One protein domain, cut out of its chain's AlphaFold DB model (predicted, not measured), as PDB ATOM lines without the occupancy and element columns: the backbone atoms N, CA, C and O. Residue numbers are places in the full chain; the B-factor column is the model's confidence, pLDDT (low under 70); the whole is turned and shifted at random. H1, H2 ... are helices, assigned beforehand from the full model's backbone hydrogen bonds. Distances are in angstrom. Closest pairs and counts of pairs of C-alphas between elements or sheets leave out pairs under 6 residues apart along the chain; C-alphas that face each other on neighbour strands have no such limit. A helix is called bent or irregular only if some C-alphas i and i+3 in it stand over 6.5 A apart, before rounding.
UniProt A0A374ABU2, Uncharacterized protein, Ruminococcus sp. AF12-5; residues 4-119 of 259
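AT A GLANCE: This is residues 4 to 119 of the 259 residues of an uncharacterized protein of Ruminococcus sp. AF12-5 (UniProt A0A374ABU2). The long helix H3 and arm H2a of the bent helix H2 lie side by side, running opposite ways; from the end where H2a begins, residues 4 to 16 of H1 and 98 to 119 of H3 stick out. The printed part has 116 residues, 109 of them in the named helices H1, H2 and H3, in that order along the chain, with no named strand; the class is all helix, and the whole is extended, with a radius of gyration of the C-alphas of 24.1 A and spans of 75 by 56 by 19 A.

HOW THE PARTS SIT: H3, residues 65 to 119, has a kink of 81 degrees near residue 74 and is irregular: C-alphas 71 and 74 are 7.6 A apart. H2, residues 21 to 58, was assigned as one helix by its hydrogen bonds but is bent, C-alphas 42 and 45 being 6.7 A apart; its arms H2a, residues 21 to 42, and H2b, residues 45 to 58, stand at a steep tilt of 48 degrees. Residues 76 to 97 of H3 alone touch H2a, at a shallow tilt of 22 degrees, the closest C-alphas, of Gly 29 and Ser 86, 4.0 A apart. Residues 68 to 75 alone touch H2b, the closest C-alphas, of Ala 47 and Thr 72, 5.4 A apart. H1, residues 4 to 19, is close to H2a but not clearly touching, the closest C-alphas, of Val 17 and Ile 24, 7.7 A apart. Every O i to N i+4 pair is within hydrogen-bond range in H1, H2a and H2b, and 45 of 51 in H3.

IN THESE COORDINATES: H3 measures 60.4 A from first to last C-alpha, ending at (147.420, 73.702, 59.555). H2a measures 31.2 A, H2b 20.3 A, and H1 23.0 A from (89.568, 85.183, 55.365).

THE WHOLE: The C-alphas farthest apart, of Lys 59 and Leu 118, are 76.5 A apart. The printed part has no cut and no long link. Its mean pLDDT is 77.4, with residues 97 to 119 among those under 70.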
ATOM      1  N   GLU A   4      88.390  85.644  56.107       70.81
ATOM      2  CA  GLU A   4      89.568  85.183  55.365       70.81
ATOM      3  C   GLU A   4      90.423  86.322  54.798       70.81
ATOM      4  O   GLU A   4      91.654  86.243  54.834       70.81
ATOM      5  N   SER A   5      89.803  87.413  54.333       65.06
ATOM      6  CA  SER A   5      90.537  88.574  53.812       65.06
ATOM      7  C   SER A   5      91.269  89.320  54.930       65.06
ATOM      8  O   SER A   5      92.379  89.812  54.726       65.06
ATOM      9  N   ILE A   6      90.698  89.325  56.139       72.56
ATOM     10  CA  ILE A   6      91.322  89.877  57.351       72.56
ATOM     11  C   ILE A   6      92.538  89.033  57.762       72.56
ATOM     12  O   ILE A   6      93.614  89.583  57.987       72.56
ATOM     13  N   LYS A   7      92.413  87.697  57.782       72.00
ATOM     14  CA  LYS A   7      93.535  86.795  58.106       72.00
ATOM     15  C   LYS A   7      94.689  86.907  57.107       72.00
ATOM     16  O   LYS A   7      95.843  86.929  57.528       72.00
ATOM     17  N   ARG A   8      94.408  86.998  55.801       70.75
ATOM     18  CA  ARG A   8      95.450  87.176  54.771       70.75
ATOM     19  C   ARG A   8      96.145  88.533  54.886       70.75
ATOM     20  O   ARG A   8      97.372  88.575  54.860       70.75
ATOM     21  N   SER A   9      95.385  89.607  55.097       69.88
ATOM     22  CA  SER A   9      95.942  90.954  55.286       69.88
ATOM     23  C   SER A   9      96.828  91.029  56.533       69.88
ATOM     24  O   SER A   9      97.947  91.526  56.464       69.88
ATOM     25  N   PHE A  10      96.392  90.427  57.645       73.69
ATOM     26  CA  PHE A  10      97.179  90.339  58.877       73.69
ATOM     27  C   PHE A  10      98.494  89.572  58.676       73.69
ATOM     28  O   PHE A  10      99.551  90.026  59.105       73.69
ATOM     29  N   LYS A  11      98.462  88.441  57.957       70.12
ATOM     30  CA  LYS A  11      99.655  87.626  57.678       70.12
ATOM     31  C   LYS A  11     100.674  88.359  56.796       70.12
ATOM     32  O   LYS A  11     101.875  88.213  57.006       70.12
ATOM     33  N   MET A  12     100.210  89.154  55.829       65.88
ATOM     34  CA  MET A  12     101.088  89.966  54.978       65.88
ATOM     35  C   MET A  12     101.725  91.128  55.743       65.88
ATOM     36  O   MET A  12     102.925  91.358  55.599       65.88
ATOM     37  N   VAL A  13     100.957  91.811  56.598       69.06
ATOM     38  CA  VAL A  13     101.484  92.856  57.492       69.06
ATOM     39  C   VAL A  13     102.519  92.262  58.442       69.06
ATOM     40  O   VAL A  13     103.617  92.798  58.548       69.06
ATOM     41  N   TRP A  14     102.228  91.107  59.045       71.25
ATOM     42  CA  TRP A  14     103.152  90.415  59.944       71.25
ATOM     43  C   TRP A  14     104.485  90.078  59.270       71.25
ATOM     44  O   TRP A  14     105.547  90.379  59.803       71.25
ATOM     45  N   LYS A  15     104.441  89.551  58.041       68.69
ATOM     46  CA  LYS A  15     105.643  89.209  57.267       68.69
ATOM     47  C   LYS A  15     106.466  90.447  56.876       68.69
ATOM     48  O   LYS A  15     107.690  90.373  56.784       68.69
ATOM     49  N   LYS A  16     105.812  91.593  56.645       63.53
ATOM     50  CA  LYS A  16     106.477  92.869  56.331       63.53
ATOM     51  C   LYS A  16     107.114  93.496  57.577       63.53
ATOM     52  O   LYS A  16     108.241  93.982  57.497       63.53
ATOM     53  N   VAL A  17     106.432  93.405  58.721       65.75
ATOM     54  CA  VAL A  17     106.954  93.797  60.039       65.75
ATOM     55  C   VAL A  17     108.141  92.923  60.430       65.75
ATOM     56  O   VAL A  17     109.130  93.450  60.905       65.75
ATOM     57  N   GLU A  18     108.112  91.619  60.163       64.88
ATOM     58  CA  GLU A  18     109.226  90.709  60.462       64.88
ATOM     59  C   GLU A  18     110.489  91.023  59.636       64.88
ATOM     60  O   GLU A  18     111.615  90.930  60.137       64.88
ATOM     61  N   LYS A  19     110.321  91.460  58.378       66.44
ATOM     62  CA  LYS A  19     111.442  91.880  57.523       66.44
ATOM     63  C   LYS A  19     112.100  93.173  58.014       66.44
ATOM     64  O   LYS A  19     113.322  93.165  58.151       66.44
ATOM     65  N   ARG A  20     111.303  94.205  58.337       70.31
ATOM     66  CA  ARG A  20     111.760  95.517  58.853       70.31
ATOM     67  C   ARG A  20     111.690  95.654  60.385       70.31
ATOM     68  O   ARG A  20     111.531  96.747  60.928       70.31
ATOM     69  N   SER A  21     111.717  94.525  61.090       72.94
ATOM     70  CA  SER A  21     111.546  94.480  62.549       72.94
ATOM     71  C   SER A  21     112.643  95.259  63.287       72.94
ATOM     72  O   SER A  21     112.293  96.042  64.172       72.94
ATOM     73  N   PRO A  22     113.938  95.135  62.918       74.94
ATOM     74  CA  PRO A  22     115.001  95.906  63.562       74.94
ATOM     75  C   PRO A  22     114.802  97.420  63.437       74.94
ATOM     76  O   PRO A  22     114.931  98.138  64.426       74.94
ATOM     77  N   GLU A  23     114.432  97.915  62.259       77.50
ATOM     78  CA  GLU A  23     114.249  99.343  61.991       77.50
ATOM     79  C   GLU A  23     113.028  99.897  62.738       77.50
ATOM     80  O   GLU A  23     113.103 100.965  63.343       77.50
ATOM     81  N   ILE A  24     111.921  99.146  62.770       78.81
ATOM     82  CA  ILE A  24     110.707  99.525  63.509       78.81
ATOM     83  C   ILE A  24     110.973  99.547  65.019       78.81
ATOM     84  O   ILE A  24     110.580 100.497  65.693       78.81
ATOM     85  N   LEU A  25     111.648  98.528  65.557       75.88
ATOM     86  CA  LEU A  25     112.006  98.460  66.977       75.88
ATOM     87  C   LEU A  25     112.985  99.572  67.370       75.88
ATOM     88  O   LEU A  25     112.858 100.142  68.452       75.88
ATOM     89  N   THR A  26     113.912  99.926  66.478       79.12
ATOM     90  CA  THR A  26     114.843 101.042  66.684       79.12
ATOM     91  C   THR A  26     114.102 102.374  66.699       79.12
ATOM     92  O   THR A  26     114.263 103.155  67.635       79.12
ATOM     93  N   GLY A  27     113.219 102.603  65.721       79.56
ATOM     94  CA  GLY A  27     112.372 103.796  65.668       79.56
ATOM     95  C   GLY A  27     111.463 103.926  66.893       79.56
ATOM     96  O   GLY A  27     111.381 105.000  67.488       79.56
ATOM     97  N   LEU A  28     110.840 102.824  67.328       81.88
ATOM     98  CA  LEU A  28     110.005 102.790  68.531       81.88
ATOM     99  C   LEU A  28     110.823 103.055  69.802       81.88
ATOM    100  O   LEU A  28     110.366 103.786  70.676       81.88
ATOM    101  N   GLY A  29     112.034 102.500  69.895       77.81
ATOM    102  CA  GLY A  29     112.943 102.731  71.014       77.81
ATOM    103  C   GLY A  29     113.384 104.192  71.127       77.81
ATOM    104  O   GLY A  29     113.315 104.772  72.208       77.81
ATOM    105  N   ILE A  30     113.768 104.823  70.014       85.12
ATOM    106  CA  ILE A  30     114.163 106.242  69.997       85.12
ATOM    107  C   ILE A  30     112.968 107.135  70.355       85.12
ATOM    108  O   ILE A  30     113.067 107.973  71.252       85.12
ATOM    109  N   ALA A  31     111.814 106.921  69.718       80.44
ATOM    110  CA  ALA A  31     110.604 107.695  69.995       80.44
ATOM    111  C   ALA A  31     110.122 107.528  71.449       80.44
ATOM    112  O   ALA A  31     109.725 108.501  72.100       80.44
ATOM    113  N   GLY A  32     110.193 106.306  71.984       80.31
ATOM    114  CA  GLY A  32     109.871 106.005  73.377       80.31
ATOM    115  C   GLY A  32     110.807 106.711  74.359       80.31
ATOM    116  O   GLY A  32     110.337 107.271  75.350       80.31
ATOM    117  N   MET A  33     112.102 106.793  74.043       86.31
ATOM    118  CA  MET A  33     113.078 107.519  74.855       86.31
ATOM    119  C   MET A  33     112.814 109.033  74.848       86.31
ATOM    120  O   MET A  33     112.771 109.644  75.914       86.31
ATOM    121  N   CYS A  34     112.534 109.638  73.688       86.25
ATOM    122  CA  CYS A  34     112.129 111.048  73.610       86.25
ATOM    123  C   CYS A  34     110.857 111.322  74.429       86.25
ATOM    124  O   CYS A  34     110.767 112.317  75.149       86.25
ATOM    125  N   THR A  35     109.887 110.405  74.374       84.12
ATOM    126  CA  THR A  35     108.649 110.501  75.158       84.12
ATOM    127  C   THR A  35     108.934 110.419  76.660       84.12
ATOM    128  O   THR A  35     108.386 111.205  77.433       84.12
ATOM    129  N   ALA A  36     109.830 109.522  77.083       86.19
ATOM    130  CA  ALA A  36     110.243 109.387  78.478       86.19
ATOM    131  C   ALA A  36     110.889 110.672  79.020       86.19
ATOM    132  O   ALA A  36     110.595 111.058  80.149       86.19
ATOM    133  N   VAL A  37     111.694 111.375  78.210       91.12
ATOM    134  CA  VAL A  37     112.292 112.671  78.585       91.12
ATOM    135  C   VAL A  37     111.209 113.719  78.848       91.12
ATOM    136  O   VAL A  37     111.213 114.364  79.895       91.12
ATOM    137  N   VAL A  38     110.237 113.854  77.941       90.12
ATOM    138  CA  VAL A  38     109.130 114.815  78.098       90.12
ATOM    139  C   VAL A  38     108.293 114.501  79.339       90.12
ATOM    140  O   VAL A  38     107.919 115.408  80.086       90.12
ATOM    141  N   VAL A  39     108.000 113.221  79.585       89.69
ATOM    142  CA  VAL A  39     107.277 112.786  80.789       89.69
ATOM    143  C   VAL A  39     108.102 113.064  82.046       89.69
ATOM    144  O   VAL A  39     107.546 113.573  83.015       89.69
ATOM    145  N   GLY A  40     109.414 112.815  82.008       89.31
ATOM    146  CA  GLY A  40     110.366 113.137  83.072       89.31
ATOM    147  C   GLY A  40     110.276 114.598  83.495       89.31
ATOM    148  O   GLY A  40     109.951 114.882  84.645       89.31
ATOM    149  N   ILE A  41     110.428 115.518  82.539       93.19
ATOM    150  CA  ILE A  41     110.343 116.968  82.780       93.19
ATOM    151  C   ILE A  41     108.998 117.353  83.418       93.19
ATOM    152  O   ILE A  41     108.948 118.228  84.278       93.19
ATOM    153  N   LYS A  42     107.899 116.684  83.045       91.69
ATOM    154  CA  LYS A  42     106.570 116.943  83.621       91.69
ATOM    155  C   LYS A  42     106.397 116.413  85.046       91.69
ATOM    156  O   LYS A  42     105.627 117.001  85.805       91.69
ATOM    157  N   VAL A  43     107.053 115.311  85.419       92.19
ATOM    158  CA  VAL A  43     106.928 114.727  86.770       92.19
ATOM    159  C   VAL A  43     107.913 115.329  87.772       92.19
ATOM    160  O   VAL A  43     107.615 115.346  88.966       92.19
ATOM    161  N   THR A  44     109.038 115.886  87.310       92.56
ATOM    162  CA  THR A  44     110.073 116.484  88.170       92.56
ATOM    163  C   THR A  44     109.551 117.577  89.117       92.56
ATOM    164  O   THR A  44     109.891 117.510  90.296       92.56
ATOM    165  N   PRO A  45     108.680 118.526  88.710       93.56
ATOM    166  CA  PRO A  45     108.153 119.538  89.631       93.56
ATOM    167  C   PRO A  45     107.388 118.936  90.815       93.56
ATOM    168  O   PRO A  45     107.558 119.374  91.949       93.56
ATOM    169  N   LYS A  46     106.593 117.884  90.572       91.25
ATOM    170  CA  LYS A  46     105.870 117.172  91.637       91.25
ATOM    171  C   LYS A  46     106.822 116.402  92.551       91.25
ATOM    172  O   LYS A  46     106.597 116.344  93.751       91.25
ATOM    173  N   ALA A  47     107.888 115.823  91.999       92.12
ATOM    174  CA  ALA A  47     108.909 115.148  92.796       92.12
ATOM    175  C   ALA A  47     109.652 116.127  93.725       92.12
ATOM    176  O   ALA A  47     109.878 115.803  94.887       92.12
ATOM    177  N   LEU A  48     109.975 117.332  93.240       93.19
ATOM    178  CA  LEU A  48     110.604 118.385  94.048       93.19
ATOM    179  C   LEU A  48     109.690 118.883  95.175       93.19
ATOM    180  O   LEU A  48     110.169 119.088  96.284       93.19
ATOM    181  N   GLN A  49     108.386 119.025  94.916       93.38
ATOM    182  CA  GLN A  49     107.412 119.393  95.953       93.38
ATOM    183  C   GLN A  49     107.387 118.379  97.100       93.38
ATOM    184  O   GLN A  49     107.452 118.771  98.258       93.38
ATOM    185  N   LEU A  50     107.380 117.083  96.785       92.19
ATOM    186  CA  LEU A  50     107.350 116.029  97.801       92.19
ATOM    187  C   LEU A  50     108.650 115.940  98.608       92.19
ATOM    188  O   LEU A  50     108.616 115.662  99.800       92.19
ATOM    189  N   ILE A  51     109.799 116.205  97.975       92.94
ATOM    190  CA  ILE A  51     111.083 116.332  98.682       92.94
ATOM    191  C   ILE A  51     111.022 117.488  99.689       92.94
ATOM    192  O   ILE A  51     111.485 117.343 100.816       92.94
ATOM    193  N   GLU A  52     110.467 118.630  99.288       92.50
ATOM    194  CA  GLU A  52     110.368 119.818 100.140       92.50
ATOM    195  C   GLU A  52     109.384 119.625 101.305       92.50
ATOM    196  O   GLU A  52     109.637 120.088 102.416       92.50
ATOM    197  N   GLU A  53     108.277 118.918 101.075       92.56
ATOM    198  CA  GLU A  53     107.330 118.525 102.124       92.56
ATOM    199  C   GLU A  53     107.999 117.618 103.165       92.56
ATOM    200  O   GLU A  53     107.961 117.924 104.357       92.56
ATOM    201  N   GLU A  54     108.712 116.579 102.725       91.06
ATOM    202  CA  GLU A  54     109.414 115.652 103.621       91.06
ATOM    203  C   GLU A  54     110.529 116.352 104.425       91.06
ATOM    204  O   GLU A  54     110.686 116.111 105.624       91.06
ATOM    205  N   LYS A  55     111.273 117.284 103.808       92.19
ATOM    206  CA  LYS A  55     112.270 118.117 104.513       92.19
ATOM    207  C   LYS A  55     111.646 118.918 105.654       92.19
ATOM    208  O   LYS A  55     112.216 118.995 106.745       92.19
ATOM    209  N   LYS A  56     110.470 119.507 105.418       92.38
ATOM    210  CA  LYS A  56     109.738 120.290 106.425       92.38
ATOM    211  C   LYS A  56     109.202 119.418 107.551       92.38
ATOM    212  O   LYS A  56     109.289 119.830 108.707       92.38
ATOM    213  N   GLU A  57     108.692 118.227 107.241       91.12
ATOM    214  CA  GLU A  57     108.212 117.280 108.253       91.12
ATOM    215  C   GLU A  57     109.342 116.794 109.167       91.12
ATOM    216  O   GLU A  57     109.198 116.790 110.390       91.12
ATOM    217  N   GLN A  58     110.496 116.462 108.587       90.62
ATOM    218  CA  GLN A  58     111.662 115.993 109.336       90.62
ATOM    219  C   GLN A  58     112.498 117.127 109.955       90.62
ATOM    220  O   GLN A  58     113.377 116.858 110.773       90.62
ATOM    221  N   LYS A  59     112.212 118.393 109.613       91.31
ATOM    222  CA  LYS A  59     112.945 119.598 110.051       91.31
ATOM    223  C   LYS A  59     114.447 119.534 109.746       91.31
ATOM    224  O   LYS A  59     115.274 119.924 110.570       91.31
ATOM    225  N   VAL A  60     114.789 119.050 108.556       89.94
ATOM    226  CA  VAL A  60     116.169 118.947 108.062       89.94
ATOM    227  C   VAL A  60     116.332 119.766 106.785       89.94
ATOM    228  O   VAL A  60     115.426 119.823 105.958       89.94
ATOM    229  N   GLU A  61     117.492 120.398 106.604       84.56
ATOM    230  CA  GLU A  61     117.790 121.148 105.372       84.56
ATOM    231  C   GLU A  61     118.001 120.215 104.167       84.56
ATOM    232  O   GLU A  61     117.642 120.546 103.030       84.56
ATOM    233  N   GLU A  62     118.521 119.008 104.407       87.00
ATOM    234  CA  GLU A  62     118.802 118.007 103.379       87.00
ATOM    235  C   GLU A  62     118.360 116.604 103.808       87.00
ATOM    236  O   GLU A  62     118.612 116.165 104.930       87.00
ATOM    237  N   LEU A  63     117.713 115.893 102.882       88.50
ATOM    238  CA  LEU A  63     117.356 114.483 103.040       88.50
ATOM    239  C   LEU A  63     118.518 113.604 102.597       88.50
ATOM    240  O   LEU A  63     119.245 113.935 101.654       88.50
ATOM    241  N   LYS A  64     118.643 112.422 103.200       91.31
ATOM    242  CA  LYS A  64     119.611 111.436 102.714       91.31
ATOM    243  C   LYS A  64     119.203 110.952 101.315       91.31
ATOM    244  O   LYS A  64     118.009 110.814 101.039       91.31
ATOM    245  N   PRO A  65     120.157 110.567 100.446       89.12
ATOM    246  CA  PRO A  65     119.847 110.093  99.090       89.12
ATOM    247  C   PRO A  65     118.821 108.950  99.044       89.12
ATOM    248  O   PRO A  65     117.981 108.887  98.152       89.12
ATOM    249  N   VAL A  66     118.844 108.061 100.042       91.62
ATOM    250  CA  VAL A  66     117.903 106.934 100.155       91.62
ATOM    251  C   VAL A  66     116.468 107.402 100.436       91.62
ATOM    252  O   VAL A  66     115.512 106.808  99.937       91.62
ATOM    253  N   GLU A  67     116.302 108.469 101.217       89.56
ATOM    254  CA  GLU A  67     114.997 109.051 101.554       89.56
ATOM    255  C   GLU A  67     114.415 109.789 100.351       89.56
ATOM    256  O   GLU A  67     113.256 109.575 100.001       89.56
ATOM    257  N   VAL A  68     115.251 110.537  99.623       89.88
ATOM    258  CA  VAL A  68     114.868 111.176  98.354       89.88
ATOM    259  C   VAL A  68     114.308 110.149  97.365       89.88
ATOM    260  O   VAL A  68     113.251 110.363  96.768       89.88
ATOM    261  N   VAL A  69     114.971 108.997  97.219       91.06
ATOM    262  CA  VAL A  69     114.483 107.913  96.352       91.06
ATOM    263  C   VAL A  69     113.152 107.349  96.865       91.06
ATOM    264  O   VAL A  69     112.225 107.170  96.076       91.06
ATOM    265  N   LYS A  70     113.002 107.118  98.177       91.69
ATOM    266  CA  LYS A  70     111.745 106.622  98.778       91.69
ATOM    267  C   LYS A  70     110.551 107.550  98.563       91.69
ATOM    268  O   LYS A  70     109.432 107.058  98.418       91.69
ATOM    269  N   VAL A  71     110.779 108.856  98.533       91.25
ATOM    270  CA  VAL A  71     109.723 109.856  98.334       91.25
ATOM    271  C   VAL A  71     109.345 109.977  96.854       91.25
ATOM    272  O   VAL A  71     108.173 110.158  96.525       91.25
ATOM    273  N   THR A  72     110.316 109.823  95.947       92.25
ATOM    274  CA  THR A  72     110.151 110.164  94.520       92.25
ATOM    275  C   THR A  72     109.992 108.981  93.558       92.25
ATOM    276  O   THR A  72     109.645 109.182  92.389       92.25
ATOM    277  N   TRP A  73     110.211 107.735  93.993       91.25
ATOM    278  CA  TRP A  73     110.200 106.579  93.079       91.25
ATOM    279  C   TRP A  73     108.851 106.354  92.376       91.25
ATOM    280  O   TRP A  73     108.828 105.933  91.219       91.25
ATOM    281  N   LYS A  74     107.721 106.655  93.031       91.56
ATOM    282  CA  LYS A  74     106.375 106.449  92.457       91.56
ATOM    283  C   LYS A  74     106.127 107.348  91.244       91.56
ATOM    284  O   LYS A  74     105.447 106.958  90.302       91.56
ATOM    285  N   GLN A  75     106.692 108.547  91.266       89.25
ATOM    286  CA  GLN A  75     106.517 109.611  90.285       89.25
ATOM    287  C   GLN A  75     107.351 109.321  89.036       89.25
ATOM    288  O   GLN A  75     106.917 109.616  87.925       89.25
ATOM    289  N   TYR A  76     108.509 108.680  89.214       91.94
ATOM    290  CA  TYR A  76     109.376 108.244  88.120       91.94
ATOM    291  C   TYR A  76     109.034 106.856  87.569       91.94
ATOM    292  O   TYR A  76     109.594 106.470  86.545       91.94
ATOM    293  N   LEU A  77     108.084 106.123  88.162       92.31
ATOM    294  CA  LEU A  77     107.666 104.804  87.677       92.31
ATOM    295  C   LEU A  77     107.279 104.794  86.178       92.31
ATOM    296  O   LEU A  77     107.771 103.923  85.459       92.31
ATOM    297  N   PRO A  78     106.489 105.753  85.647       87.69
ATOM    298  CA  PRO A  78     106.161 105.785  84.218       87.69
ATOM    299  C   PRO A  78     107.388 106.028  83.332       87.69
ATOM    300  O   PRO A  78     107.504 105.439  82.260       87.69
ATOM    301  N   VAL A  79     108.322 106.866  83.792       90.94
ATOM    302  CA  VAL A  79     109.577 107.161  83.085       90.94
ATOM    303  C   VAL A  79     110.463 105.919  83.055       90.94
ATOM    304  O   VAL A  79     110.999 105.576  82.008       90.94
ATOM    305  N   ALA A  80     110.574 105.204  84.176       90.44
ATOM    306  CA  ALA A  80     111.335 103.964  84.265       90.44
ATOM    307  C   ALA A  80     110.776 102.882  83.327       90.44
ATOM    308  O   ALA A  80     111.543 102.230  82.620       90.44
ATOM    309  N   LEU A  81     109.447 102.734  83.263       92.50
ATOM    310  CA  LEU A  81     108.793 101.790  82.355       92.50
ATOM    311  C   LEU A  81     109.033 102.144  80.884       92.50
ATOM    312  O   LEU A  81     109.414 101.272  80.106       92.50
ATOM    313  N   LEU A  82     108.848 103.412  80.503       86.12
ATOM    314  CA  LEU A  82     109.062 103.864  79.126       86.12
ATOM    315  C   LEU A  82     110.521 103.709  78.701       86.12
ATOM    316  O   LEU A  82     110.794 103.174  77.626       86.12
ATOM    317  N   THR A  83     111.462 104.126  79.546       86.88
ATOM    318  CA  THR A  83     112.896 103.998  79.272       86.88
ATOM    319  C   THR A  83     113.311 102.530  79.194       86.88
ATOM    320  O   THR A  83     114.020 102.149  78.267       86.88
ATOM    321  N   GLY A  84     112.825 101.684  80.108       92.62
ATOM    322  CA  GLY A  84     113.100 100.247  80.104       92.62
ATOM    323  C   GLY A  84     112.546  99.544  78.864       92.62
ATOM    324  O   GLY A  84     113.267  98.797  78.204       92.62
ATOM    325  N   ALA A  85     111.297  99.833  78.491       90.38
ATOM    326  CA  ALA A  85     110.689  99.305  77.271       90.38
ATOM    327  C   ALA A  85     111.438  99.773  76.013       90.38
ATOM    328  O   ALA A  85     111.680  98.979  75.106       90.38
ATOM    329  N   SER A  86     111.863 101.037  75.980       86.25
ATOM    330  CA  SER A  86     112.634 101.607  74.870       86.25
ATOM    331  C   SER A  86     114.008 100.949  74.731       86.25
ATOM    332  O   SER A  86     114.396 100.554  73.634       86.25
ATOM    333  N   ALA A  87     114.717 100.757  75.846       87.31
ATOM    334  CA  ALA A  87     115.989 100.045  75.874       87.31
ATOM    335  C   ALA A  87     115.824  98.588  75.419       87.31
ATOM    336  O   ALA A  87     116.607  98.107  74.603       87.31
ATOM    337  N   ALA A  88     114.770  97.904  75.871       86.62
ATOM    338  CA  ALA A  88     114.450  96.555  75.417       86.62
ATOM    339  C   ALA A  88     114.162  96.506  73.907       86.62
ATOM    340  O   ALA A  88     114.606  95.573  73.240       86.62
ATOM    341  N   CYS A  89     113.485  97.514  73.345       82.69
ATOM    342  CA  CYS A  89     113.261  97.618  71.902       82.69
ATOM    343  C   CYS A  89     114.577  97.797  71.129       82.69
ATOM    344  O   CYS A  89     114.791  97.100  70.140       82.69
ATOM    345  N   LEU A  90     115.488  98.655  71.601       76.69
ATOM    346  CA  LEU A  90     116.801  98.872  70.976       76.69
ATOM    347  C   LEU A  90     117.695  97.626  71.053       76.69
ATOM    348  O   LEU A  90     118.282  97.212  70.055       76.69
ATOM    349  N   ILE A  91     117.762  96.989  72.224       83.25
ATOM    350  CA  ILE A  91     118.507  95.737  72.414       83.25
ATOM    351  C   ILE A  91     117.893  94.628  71.556       83.25
ATOM    352  O   ILE A  91     118.617  93.874  70.910       83.25
ATOM    353  N   GLY A  92     116.562  94.554  71.498       79.12
ATOM    354  CA  GLY A  92     115.829  93.626  70.646       79.12
ATOM    355  C   GLY A  92     116.173  93.821  69.171       79.12
ATOM    356  O   GLY A  92     116.554  92.857  68.508       79.12
ATOM    357  N   ALA A  93     116.139  95.062  68.681       74.00
ATOM    358  CA  ALA A  93     116.532  95.410  67.319       74.00
ATOM    359  C   ALA A  93     117.963  94.953  67.007       74.00
ATOM    360  O   ALA A  93     118.190  94.248  66.019       74.00
ATOM    361  N   ASN A  94     118.908  95.271  67.895       73.31
ATOM    362  CA  ASN A  94     120.305  94.895  67.728       73.31
ATOM    363  C   ASN A  94     120.514  93.375  67.813       73.31
ATOM    364  O   ASN A  94     121.326  92.828  67.083       73.31
ATOM    365  N   SER A  95     119.756  92.658  68.647       73.62
ATOM    366  CA  SER A  95     119.832  91.194  68.737       73.62
ATOM    367  C   SER A  95     119.339  90.502  67.462       73.62
ATOM    368  O   SER A  95     119.903  89.491  67.051       73.62
ATOM    369  N   VAL A  96     118.327  91.061  66.786       72.44
ATOM    370  CA  VAL A  96     117.834  90.548  65.500       72.44
ATOM    371  C   VAL A  96     118.846  90.834  64.392       72.44
ATOM    372  O   VAL A  96     119.106  89.952  63.572       72.44
ATOM    373  N   HIS A  97     119.445  92.028  64.396       65.00
ATOM    374  CA  HIS A  97     120.520  92.397  63.478       65.00
ATOM    375  C   HIS A  97     121.743  91.490  63.687       65.00
ATOM    376  O   HIS A  97     122.179  90.794  62.773       65.00
ATOM    377  N   SER A  98     122.198  91.366  64.935       60.78
ATOM    378  CA  SER A  98     123.282  90.480  65.344       60.78
ATOM    379  C   SER A  98     122.987  89.029  64.996       60.78
ATOM    380  O   SER A  98     123.843  88.395  64.417       60.78
ATOM    381  N   ARG A  99     121.781  88.482  65.205       66.25
ATOM    382  CA  ARG A  99     121.468  87.096  64.802       66.25
ATOM    383  C   ARG A  99     121.574  86.880  63.289       66.25
ATOM    384  O   ARG A  99     122.023  85.817  62.867       66.25
ATOM    385  N   ARG A 100     121.167  87.865  62.476       62.97
ATOM    386  CA  ARG A 100     121.307  87.810  61.009       62.97
ATOM    387  C   ARG A 100     122.783  87.857  60.586       62.97
ATOM    388  O   ARG A 100     123.168  87.099  59.704       62.97
ATOM    389  N   HIS A 101     123.613  88.653  61.259       55.00
ATOM    390  CA  HIS A 101     125.046  88.781  60.950       55.00
ATOM    391  C   HIS A 101     125.948  87.749  61.660       55.00
ATOM    392  O   HIS A 101     127.015  87.402  61.163       55.00
ATOM    393  N   ALA A 102     125.517  87.184  62.785       50.09
ATOM    394  CA  ALA A 102     126.267  86.225  63.593       50.09
ATOM    395  C   ALA A 102     126.249  84.824  62.991       50.09
ATOM    396  O   ALA A 102     127.180  84.072  63.236       50.09
ATOM    397  N   ALA A 103     125.234  84.469  62.196       51.66
ATOM    398  CA  ALA A 103     125.260  83.237  61.406       51.66
ATOM    399  C   ALA A 103     126.387  83.260  60.357       51.66
ATOM    400  O   ALA A 103     127.023  82.240  60.109       51.66
ATOM    401  N   LEU A 104     126.674  84.437  59.788       50.22
ATOM    402  CA  LEU A 104     127.829  84.642  58.916       50.22
ATOM    403  C   LEU A 104     129.122  84.612  59.742       50.22
ATOM    404  O   LEU A 104     130.028  83.845  59.436       50.22
ATOM    405  N   TYR A 105     129.180  85.359  60.851       48.22
ATOM    406  CA  TYR A 105     130.353  85.411  61.734       48.22
ATOM    407  C   TYR A 105     130.727  84.045  62.342       48.22
ATOM    408  O   TYR A 105     131.903  83.723  62.492       48.22
ATOM    409  N   SER A 106     129.741  83.208  62.677       49.59
ATOM    410  CA  SER A 106     129.966  81.857  63.193       49.59
ATOM    411  C   SER A 106     130.451  80.905  62.105       49.59
ATOM    412  O   SER A 106     131.336  80.098  62.382       49.59
ATOM    413  N   ALA A 107     129.953  81.030  60.872       44.56
ATOM    414  CA  ALA A 107     130.489  80.293  59.733       44.56
ATOM    415  C   ALA A 107     131.966  80.654  59.480       44.56
ATOM    416  O   ALA A 107     132.783  79.751  59.299       44.56
ATOM    417  N   TYR A 108     132.333  81.938  59.574       46.66
ATOM    418  CA  TYR A 108     133.734  82.375  59.508       46.66
ATOM    419  C   TYR A 108     134.578  81.807  60.651       46.66
ATOM    420  O   TYR A 108     135.634  81.237  60.398       46.66
ATOM    421  N   LYS A 109     134.094  81.865  61.898       51.47
ATOM    422  CA  LYS A 109     134.826  81.330  63.056       51.47
ATOM    423  C   LYS A 109     135.029  79.810  62.977       51.47
ATOM    424  O   LYS A 109     136.089  79.306  63.343       51.47
ATOM    425  N   ILE A 110     134.031  79.066  62.497       51.00
ATOM    426  CA  ILE A 110     134.151  77.621  62.251       51.00
ATOM    427  C   ILE A 110     135.198  77.353  61.161       51.00
ATOM    428  O   ILE A 110     135.997  76.434  61.315       51.00
ATOM    429  N   SER A 111     135.251  78.179  60.110       48.38
ATOM    430  CA  SER A 111     136.283  78.096  59.068       48.38
ATOM    431  C   SER A 111     137.684  78.393  59.613       48.38
ATOM    432  O   SER A 111     138.621  77.660  59.315       48.38
ATOM    433  N   GLU A 112     137.827  79.414  60.460       49.56
ATOM    434  CA  GLU A 112     139.092  79.784  61.108       49.56
ATOM    435  C   GLU A 112     139.598  78.667  62.040       49.56
ATOM    436  O   GLU A 112     140.772  78.292  62.006       49.56
ATOM    437  N   THR A 113     138.692  78.056  62.809       54.41
ATOM    438  CA  THR A 113     139.015  76.935  63.710       54.41
ATOM    439  C   THR A 113     139.387  75.677  62.915       54.41
ATOM    440  O   THR A 113     140.392  75.033  63.205       54.41
ATOM    441  N   ALA A 114     138.639  75.365  61.849       45.59
ATOM    442  CA  ALA A 114     138.950  74.247  60.959       45.59
ATOM    443  C   ALA A 114     140.290  74.440  60.224       45.59
ATOM    444  O   ALA A 114     141.020  73.472  60.022       45.59
ATOM    445  N   TYR A 115     140.646  75.677  59.861       45.38
ATOM    446  CA  TYR A 115     141.923  76.024  59.234       45.38
ATOM    447  C   TYR A 115     143.107  75.891  60.203       45.38
ATOM    448  O   TYR A 115     144.159  75.380  59.818       45.38
ATOM    449  N   SER A 116     142.933  76.279  61.472       50.88
ATOM    450  CA  SER A 116     143.915  76.043  62.540       50.88
ATOM    451  C   SER A 116     144.188  74.548  62.731       50.88
ATOM    452  O   SER A 116     145.347  74.133  62.690       50.88
ATOM    453  N   GLU A 117     143.143  73.728  62.846       52.88
ATOM    454  CA  GLU A 117     143.285  72.277  63.026       52.88
ATOM    455  C   GLU A 117     143.869  71.577  61.782       52.88
ATOM    456  O   GLU A 117     144.622  70.608  61.907       52.88
ATOM    457  N   LEU A 118     143.583  72.080  60.573       42.12
ATOM    458  CA  LEU A 118     144.183  71.602  59.320       42.12
ATOM    459  C   LEU A 118     145.661  71.976  59.198       42.12
ATOM    460  O   LEU A 118     146.453  71.144  58.754       42.12
ATOM    461  N   LYS A 119     146.038  73.200  59.585       47.38
ATOM    462  CA  LYS A 119     147.420  73.702  59.555       47.38
ATOM    463  C   LYS A 119     148.314  72.956  60.542       47.38
ATOM    464  O   LYS A 119     149.455  72.629  60.211       47.38
TER     465      LYS A 119